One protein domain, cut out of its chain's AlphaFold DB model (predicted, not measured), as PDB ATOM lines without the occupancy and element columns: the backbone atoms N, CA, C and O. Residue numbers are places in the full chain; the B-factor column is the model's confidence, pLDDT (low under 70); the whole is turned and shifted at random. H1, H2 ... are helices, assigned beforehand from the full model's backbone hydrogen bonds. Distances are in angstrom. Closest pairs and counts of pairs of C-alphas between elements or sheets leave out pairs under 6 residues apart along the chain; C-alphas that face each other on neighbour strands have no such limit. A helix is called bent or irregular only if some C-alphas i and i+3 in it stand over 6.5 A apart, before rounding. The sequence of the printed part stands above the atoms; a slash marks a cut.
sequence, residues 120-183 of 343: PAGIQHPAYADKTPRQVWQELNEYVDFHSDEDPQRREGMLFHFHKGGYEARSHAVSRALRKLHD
ATOM      1  N   PRO A 120     146.339 134.471 112.826       52.31
ATOM      2  CA  PRO A 120     146.551 133.988 111.466       52.31
ATOM      3  C   PRO A 120     146.268 135.168 110.556       52.31
ATOM      4  O   PRO A 120     145.211 135.779 110.713       52.31
ATOM      5  N   ALA A 121     147.276 135.548 109.757       52.34
ATOM      6  CA  ALA A 121     147.369 136.813 109.028       52.34
ATOM      7  C   ALA A 121     145.970 137.386 108.770       52.34
ATOM      8  O   ALA A 121     145.215 136.797 107.996       52.34
ATOM      9  N   GLY A 122     145.594 138.411 109.557       69.75
ATOM     10  CA  GLY A 122     144.192 138.801 109.769       69.75
ATOM     11  C   GLY A 122     143.423 138.922 108.459       69.75
ATOM     12  O   GLY A 122     144.075 139.191 107.467       69.75
ATOM     13  N   ILE A 123     142.088 138.746 108.492       76.44
ATOM     14  CA  ILE A 123     141.049 138.614 107.422       76.44
ATOM     15  C   ILE A 123     141.390 139.079 105.983       76.44
ATOM     16  O   ILE A 123     140.759 138.631 105.053       76.44
ATOM     17  N   GLN A 124     142.387 139.918 105.760       76.69
ATOM     18  CA  GLN A 124     143.092 140.269 104.525       76.69
ATOM     19  C   GLN A 124     143.781 139.115 103.750       76.69
ATOM     20  O   GLN A 124     144.448 139.397 102.755       76.69
ATOM     21  N   HIS A 125     143.654 137.835 104.127       82.50
ATOM     22  CA  HIS A 125     144.200 136.732 103.316       82.50
ATOM     23  C   HIS A 125     143.254 136.359 102.149       82.50
ATOM     24  O   HIS A 125     142.081 136.086 102.410       82.50
ATOM     25  N   PRO A 126     143.723 136.240 100.886       80.88
ATOM     26  CA  PRO A 126     142.866 135.971  99.718       80.88
ATOM     27  C   PRO A 126     141.971 134.729  99.834       80.88
ATOM     28  O   PRO A 126     140.895 134.696  99.256       80.88
ATOM     29  N   ALA A 127     142.362 133.724 100.622       88.06
ATOM     30  CA  ALA A 127     141.536 132.534 100.869       88.06
ATOM     31  C   ALA A 127     140.189 132.818 101.567       88.06
ATOM     32  O   ALA A 127     139.313 131.956 101.567       88.06
ATOM     33  N   TYR A 128     140.010 133.995 102.178       88.88
ATOM     34  CA  TYR A 128     138.722 134.410 102.741       88.88
ATOM     35  C   TYR A 128     137.830 135.126 101.720       88.88
ATOM     36  O   TYR A 128     136.668 135.383 102.024       88.88
ATOM     37  N   ALA A 129     138.342 135.431 100.523       85.56
ATOM     38  CA  ALA A 129     137.648 136.239  99.528       85.56
ATOM     39  C   ALA A 129     136.415 135.564  98.933       85.56
ATOM     40  O   ALA A 129     135.712 136.238  98.225       85.56
ATOM     41  N   ASP A 130     136.123 134.291  99.190       89.12
ATOM     42  CA  ASP A 130     134.868 133.662  98.738       89.12
ATOM     43  C   ASP A 130     133.989 133.217  99.914       89.12
ATOM     44  O   ASP A 130     132.953 132.570  99.739       89.12
ATOM     45  N   LYS A 131     134.399 133.540 101.145       93.19
ATOM     46  CA  LYS A 131     133.709 133.100 102.355       93.19
ATOM     47  C   LYS A 131     132.675 134.127 102.785       93.19
ATOM     48  O   LYS A 131     132.902 135.334 102.778       93.19
ATOM     49  N   THR A 132     131.537 133.637 103.258       93.88
ATOM     50  CA  THR A 132     130.542 134.494 103.901       93.88
ATOM     51  C   THR A 132     131.084 135.039 105.230       93.88
ATOM     52  O   THR A 132     131.861 134.357 105.908       93.88
ATOM     53  N   PRO A 133     130.633 136.223 105.688       93.06
ATOM     54  CA  PRO A 133     131.057 136.772 106.978       93.06
ATOM     55  C   PRO A 133     130.843 135.815 108.156       93.06
ATOM     56  O   PRO A 133     131.618 135.821 109.110       93.06
ATOM     57  N   ARG A 134     129.812 134.964 108.083       93.94
ATOM     58  CA  ARG A 134     129.529 133.957 109.108       93.94
ATOM     59  C   ARG A 134     130.558 132.829 109.123       93.94
ATOM     60  O   ARG A 134     130.998 132.471 110.208       93.94
ATOM     61  N   GLN A 135     130.970 132.326 107.959       94.75
ATOM     62  CA  GLN A 135     132.020 131.303 107.858       94.75
ATOM     63  C   GLN A 135     133.352 131.824 108.403       94.75
ATOM     64  O   GLN A 135     133.976 131.164 109.223       94.75
ATOM     65  N   VAL A 136     133.744 133.049 108.037       93.44
ATOM     66  CA  VAL A 136     134.980 133.660 108.562       93.44
ATOM     67  C   VAL A 136     134.921 133.842 110.074       93.44
ATOM     68  O   VAL A 136     135.904 133.600 110.766       93.44
ATOM     69  N   TRP A 137     133.771 134.253 110.611       91.00
ATOM     70  CA  TRP A 137     133.602 134.365 112.057       91.00
ATOM     71  C   TRP A 137     133.685 133.003 112.763       91.00
ATOM     72  O   TRP A 137     134.314 132.921 113.812       91.00
ATOM     73  N   GLN A 138     133.092 131.948 112.193       92.12
ATOM     74  CA  GLN A 138     133.175 130.588 112.739       92.12
ATOM     75  C   GLN A 138     134.615 130.075 112.753       92.12
ATOM     76  O   GLN A 138     135.070 129.612 113.790       92.12
ATOM     77  N   GLU A 139     135.360 130.256 111.665       92.56
ATOM     78  CA  GLU A 139     136.770 129.854 111.589       92.56
ATOM     79  C   GLU A 139     137.652 130.630 112.575       92.56
ATOM     80  O   GLU A 139     138.526 130.050 113.212       92.56
ATOM     81  N   LEU A 140     137.407 131.935 112.754       88.81
ATOM     82  CA  LEU A 140     138.082 132.724 113.791       88.81
ATOM     83  C   LEU A 140     137.754 132.207 115.194       88.81
ATOM     84  O   LEU A 140     138.622 132.213 116.064       88.81
ATOM     85  N   ASN A 141     136.515 131.770 115.415       87.62
ATOM     86  CA  ASN A 141     136.089 131.219 116.691       87.62
ATOM     87  C   ASN A 141     136.758 129.869 116.974       87.62
ATOM     88  O   ASN A 141     137.348 129.696 118.033       87.62
ATOM     89  N   GLU A 142     136.726 128.956 116.005       89.25
ATOM     90  CA  GLU A 142     137.401 127.654 116.071       89.25
ATOM     91  C   GLU A 142     138.910 127.816 116.274       89.25
ATOM     92  O   GLU A 142     139.510 127.101 117.074       89.25
ATOM     93  N   TYR A 143     139.523 128.799 115.609       86.81
ATOM     94  CA  TYR A 143     140.931 129.124 115.801       86.81
ATOM     95  C   TYR A 143     141.226 129.555 117.242       86.81
ATOM     96  O   TYR A 143     142.185 129.060 117.838       86.81
ATOM     97  N   VAL A 144     140.410 130.459 117.800       83.88
ATOM     98  CA  VAL A 144     140.546 130.915 119.189       83.88
ATOM     99  C   VAL A 144     140.355 129.755 120.159       83.88
ATOM    100  O   VAL A 144     141.152 129.638 121.081       83.88
ATOM    101  N   ASP A 145     139.363 128.891 119.939       84.00
ATOM    102  CA  ASP A 145     139.112 127.716 120.779       84.00
ATOM    103  C   ASP A 145     140.292 126.729 120.745       84.00
ATOM    104  O   ASP A 145     140.716 126.251 121.797       84.00
ATOM    105  N   PHE A 146     140.871 126.477 119.565       84.69
ATOM    106  CA  PHE A 146     141.981 125.533 119.384       84.69
ATOM    107  C   PHE A 146     143.319 126.032 119.951       84.69
ATOM    108  O   PHE A 146     144.109 125.239 120.443       84.69
ATOM    109  N   HIS A 147     143.585 127.341 119.910       77.69
ATOM    110  CA  HIS A 147     144.845 127.926 120.404       77.69
ATOM    111  C   HIS A 147     144.723 128.462 121.837       77.69
ATOM    112  O   HIS A 147     145.529 129.275 122.286       77.69
ATOM    113  N   SER A 148     143.686 128.042 122.562       69.31
ATOM    114  CA  SER A 148     143.358 128.589 123.877       69.31
ATOM    115  C   SER A 148     144.096 127.946 125.056       69.31
ATOM    116  O   SER A 148     143.930 128.391 126.193       69.31
ATOM    117  N   ASP A 149     144.922 126.934 124.794       69.88
ATOM    118  CA  ASP A 149     145.580 126.121 125.822       69.88
ATOM    119  C   ASP A 149     146.803 126.798 126.466       69.88
ATOM    120  O   ASP A 149     147.283 126.340 127.502       69.88
ATOM    121  N   GLU A 150     147.303 127.901 125.901       73.50
ATOM    122  CA  GLU A 150     148.546 128.526 126.373       73.50
ATOM    123  C   GLU A 150     148.364 129.391 127.643       73.50
ATOM    124  O   GLU A 150     149.328 129.589 128.381       73.50
ATOM    125  N   ASP A 151     147.145 129.868 127.950       84.06
ATOM    126  CA  ASP A 151     146.808 130.572 129.206       84.06
ATOM    127  C   ASP A 151     145.272 130.644 129.429       84.06
ATOM    128  O   ASP A 151     144.576 131.372 128.706       84.06
ATOM    129  N   PRO A 152     144.717 129.957 130.454       82.75
ATOM    130  CA  PRO A 152     143.282 129.948 130.745       82.75
ATOM    131  C   PRO A 152     142.659 131.326 131.021       82.75
ATOM    132  O   PRO A 152     141.516 131.564 130.625       82.75
ATOM    133  N   GLN A 153     143.377 132.252 131.668       84.12
ATOM    134  CA  GLN A 153     142.837 133.586 131.972       84.12
ATOM    135  C   GLN A 153     142.797 134.458 130.720       84.12
ATOM    136  O   GLN A 153     141.815 135.159 130.454       84.12
ATOM    137  N   ARG A 154     143.847 134.379 129.899       79.81
ATOM    138  CA  ARG A 154     143.888 135.044 128.594       79.81
ATOM    139  C   ARG A 154     142.820 134.496 127.654       79.81
ATOM    140  O   ARG A 154     142.162 135.287 126.973       79.81
ATOM    141  N   ARG A 155     142.600 133.178 127.661       81.06
ATOM    142  CA  ARG A 155     141.495 132.519 126.957       81.06
ATOM    143  C   ARG A 155     140.157 133.105 127.380       81.06
ATOM    144  O   ARG A 155     139.405 133.556 126.521       81.06
ATOM    145  N   GLU A 156     139.862 133.120 128.676       82.56
ATOM    146  CA  GLU A 156     138.581 133.614 129.184       82.56
ATOM    147  C   GLU A 156     138.367 135.087 128.809       82.56
ATOM    148  O   GLU A 156     137.291 135.456 128.342       82.56
ATOM    149  N   GLY A 157     139.415 135.915 128.872       82.81
ATOM    150  CA  GLY A 157     139.368 137.300 128.404       82.81
ATOM    151  C   GLY A 157     139.127 137.436 126.894       82.81
ATOM    152  O   GLY A 157     138.338 138.283 126.459       82.81
ATOM    153  N   MET A 158     139.779 136.618 126.064       79.38
ATOM    154  CA  MET A 158     139.571 136.625 124.611       79.38
ATOM    155  C   MET A 158     138.170 136.153 124.236       79.38
ATOM    156  O   MET A 158     137.480 136.865 123.500       79.38
ATOM    157  N   LEU A 159     137.736 135.020 124.788       79.62
ATOM    158  CA  LEU A 159     136.404 134.459 124.594       79.62
ATOM    159  C   LEU A 159     135.339 135.439 125.079       79.62
ATOM    160  O   LEU A 159     134.411 135.737 124.334       79.62
ATOM    161  N   PHE A 160     135.496 136.052 126.252       82.62
ATOM    162  CA  PHE A 160     134.563 137.069 126.730       82.62
ATOM    163  C   PHE A 160     134.428 138.222 125.725       82.62
ATOM    164  O   PHE A 160     133.322 138.604 125.352       82.62
ATOM    165  N   HIS A 161     135.536 138.751 125.201       76.94
ATOM    166  CA  HIS A 161     135.490 139.842 124.223       76.94
ATOM    167  C   HIS A 161     134.960 139.442 122.835       76.94
ATOM    168  O   HIS A 161     134.380 140.295 122.144       76.94
ATOM    169  N   PHE A 162     135.170 138.194 122.411       76.94
ATOM    170  CA  PHE A 162     134.665 137.667 121.142       76.94
ATOM    171  C   PHE A 162     133.185 137.262 121.226       76.94
ATOM    172  O   PHE A 162     132.423 137.579 120.314       76.94
ATOM    173  N   HIS A 163     132.752 136.666 122.341       79.75
ATOM    174  CA  HIS A 163     131.406 136.121 122.532       79.75
ATOM    175  C   HIS A 163     130.395 137.084 123.158       79.75
ATOM    176  O   HIS A 163     129.201 136.850 122.993       79.75
ATOM    177  N   LYS A 164     130.811 138.184 123.812       81.75
ATOM    178  CA  LYS A 164     129.894 139.106 124.528       81.75
ATOM    179  C   LYS A 164     128.704 139.613 123.696       81.75
ATOM    180  O   LYS A 164     127.686 139.976 124.272       81.75
ATOM    181  N   GLY A 165     128.813 139.639 122.367       83.12
ATOM    182  CA  GLY A 165     127.691 139.932 121.463       83.12
ATOM    183  C   GLY A 165     127.540 138.948 120.300       83.12
ATOM    184  O   GLY A 165     126.838 139.253 119.337       83.12
ATOM    185  N   GLY A 166     128.225 137.802 120.370       88.62
ATOM    186  CA  GLY A 166     128.250 136.784 119.321       88.62
ATOM    187  C   GLY A 166     128.617 137.316 117.929       88.62
ATOM    188  O   GLY A 166     129.292 138.337 117.773       88.62
ATOM    189  N   TYR A 167     128.142 136.601 116.908       88.81
ATOM    190  CA  TYR A 167     128.312 136.973 115.506       88.81
ATOM    191  C   TYR A 167     127.723 138.355 115.193       88.81
ATOM    192  O   TYR A 167     128.378 139.145 114.521       88.81
ATOM    193  N   GLU A 168     126.541 138.692 115.714       90.50
ATOM    194  CA  GLU A 168     125.839 139.941 115.375       90.50
ATOM    195  C   GLU A 168     126.660 141.195 115.693       90.50
ATOM    196  O   GLU A 168     126.759 142.110 114.877       90.50
ATOM    197  N   ALA A 169     127.357 141.217 116.832       86.38
ATOM    198  CA  ALA A 169     128.207 142.349 117.199       86.38
ATOM    199  C   ALA A 169     129.455 142.507 116.307       86.38
ATOM    200  O   ALA A 169     130.118 143.549 116.336       86.38
ATOM    201  N   ARG A 170     129.823 141.470 115.541       86.06
ATOM    202  CA  ARG A 170     131.065 141.406 114.751       86.06
ATOM    203  C   ARG A 170     130.829 141.273 113.249       86.06
ATOM    204  O   ARG A 170     131.737 141.595 112.484       86.06
ATOM    205  N   SER A 171     129.628 140.891 112.825       90.69
ATOM    206  CA  SER A 171     129.244 140.646 111.432       90.69
ATOM    207  C   SER A 171     129.595 141.832 110.535       90.69
ATOM    208  O   SER A 171     130.206 141.652 109.483       90.69
ATOM    209  N   HIS A 172     129.329 143.062 110.984       85.19
ATOM    210  CA  HIS A 172     129.679 144.279 110.254       85.19
ATOM    211  C   HIS A 172     131.188 144.486 110.101       85.19
ATOM    212  O   HIS A 172     131.639 144.894 109.031       85.19
ATOM    213  N   ALA A 173     131.976 144.224 111.148       85.75
ATOM    214  CA  ALA A 173     133.428 144.368 111.090       85.75
ATOM    215  C   ALA A 173     134.046 143.321 110.152       85.75
ATOM    216  O   ALA A 173     134.847 143.680 109.290       85.75
ATOM    217  N   VAL A 174     133.601 142.065 110.255       88.38
ATOM    218  CA  VAL A 174     134.021 140.971 109.368       88.38
ATOM    219  C   VAL A 174     133.609 141.255 107.924       88.38
ATOM    220  O   VAL A 174     134.438 141.179 107.027       88.38
ATOM    221  N   SER A 175     132.371 141.697 107.690       87.81
ATOM    222  CA  SER A 175     131.885 142.062 106.350       87.81
ATOM    223  C   SER A 175     132.653 143.238 105.747       87.81
ATOM    224  O   SER A 175     132.862 143.295 104.540       87.81
ATOM    225  N   ARG A 176     133.073 144.220 106.559       83.38
ATOM    226  CA  ARG A 176     133.960 145.296 106.085       83.38
ATOM    227  C   ARG A 176     135.326 144.748 105.682       83.38
ATOM    228  O   ARG A 176     135.819 145.129 104.631       83.38
ATOM    229  N   ALA A 177     135.914 143.862 106.484       85.25
ATOM    230  CA  ALA A 177     137.214 143.271 106.180       85.25
ATOM    231  C   ALA A 177     137.170 142.377 104.928       85.25
ATOM    232  O   ALA A 177     138.038 142.494 104.074       85.25
ATOM    233  N   LEU A 178     136.121 141.566 104.771       86.88
ATOM    234  CA  LEU A 178     135.901 140.744 103.579       86.88
ATOM    235  C   LEU A 178     135.681 141.572 102.315       86.88
ATOM    236  O   LEU A 178     136.190 141.231 101.255       86.88
ATOM    237  N   ARG A 179     134.978 142.705 102.409       81.88
ATOM    238  CA  ARG A 179     134.840 143.613 101.262       81.88
ATOM    239  C   ARG A 179     136.180 144.162 100.778       81.88
ATOM    240  O   ARG A 179     136.335 144.333  99.580       81.88
ATOM    241  N   LYS A 180     137.160 144.356 101.673       78.38
ATOM    242  CA  LYS A 180     138.527 144.736 101.268       78.38
ATOM    243  C   LYS A 180     139.230 143.648 100.450       78.38
ATOM    244  O   LYS A 180     140.136 143.967  99.693       78.38
ATOM    245  N   LEU A 181     138.846 142.381 100.619       81.12
ATOM    246  CA  LEU A 181     139.394 141.261  99.852       81.12
ATOM    247  C   LEU A 181     138.730 141.078  98.498       81.12
ATOM    248  O   LEU A 181     139.398 140.754  97.523       81.12
ATOM    249  N   HIS A 182     137.411 141.246  98.472       70.62
ATOM    250  CA  HIS A 182     136.617 141.115  97.262       70.62
ATOM    251  C   HIS A 182     136.819 142.262  96.284       70.62
ATOM    252  O   HIS A 182     136.318 142.158  95.168       70.62
ATOM    253  N   ASP A 183     137.477 143.349  96.697       65.12
ATOM    254  CA  ASP A 183     137.537 144.544  95.875       65.12
ATOM    255  C   ASP A 183     138.312 144.233  94.582       65.12
ATOM    256  O   ASP A 183     139.526 143.985  94.631       65.12
TER     257      ASP A 183
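This is residues 120 to 183 of the 343 residues of an uncharacterized protein of Haemonchus contortus (UniProt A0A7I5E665). Three helices make an elongated, rather loosely joined chain of parts: H1 is in the middle, H2 folds back beside the second half of H1 as a helical hairpin, and H3 crosses the first part of H1 at a wide angle. H2 and H3 are towards opposite ends of the long axis, and residues 149 to 154, of which 152 to 154 belong to H2, stick out at the H2 end. The printed part has 64 residues with three named helices, in the order H1, H2, H3, and no named strand; the class is all helix. It is only just compact, close to loose, with a radius of gyration of the C-alphas of 12.4 A, and spans 38 by 21 by 14 A.

H3, residues 168 to 182, touches H1, residues 133 to 146, through residues 133 to 137 of H1 alone. Their closest C-alphas are those of Pro 133 and Ser 175, 5.4 A apart, and their lines are only just about perpendicular, at 72 degrees. H2, residues 152 to 163, touches H1 through residues 141 to 144 of H1 alone, with the closest C-alphas, Val 144 and Leu 159, 7.7 A apart. H1 and H2 form a helical hairpin, running opposite ways at a shallow tilt of 11 degrees. H2 and H3 are only just apart, with their closest C-alphas 8.2 A from each other. In H1 and H2 every O i to N i+4 pair is within hydrogen-bond range; in H3 8 of 11 are.

H3 is 21.1 A from first to last C-alpha, and C-alpha 182 is at (136.617, 141.115, 97.262). It is irregular: C-alphas 169 and 172 are 7.4 A apart. H1 measures 20.0 A, beginning with C-alpha 133 at (131.057, 136.772, 106.978). H2 measures 15.7 A, beginning with C-alpha 152 at (143.282, 129.948, 130.745).

The two C-alphas farthest apart, those of Pro 152 and Asp 183, are 38.2 A from each other. The printed part has no cut, and both links, H1 to H2 and H2 to H3, are tight. Residues 120 to 132 hold no named element. The mean pLDDT of the printed part is 82.9; residues 120 to 122, 148 to 149 and 183 are under 70.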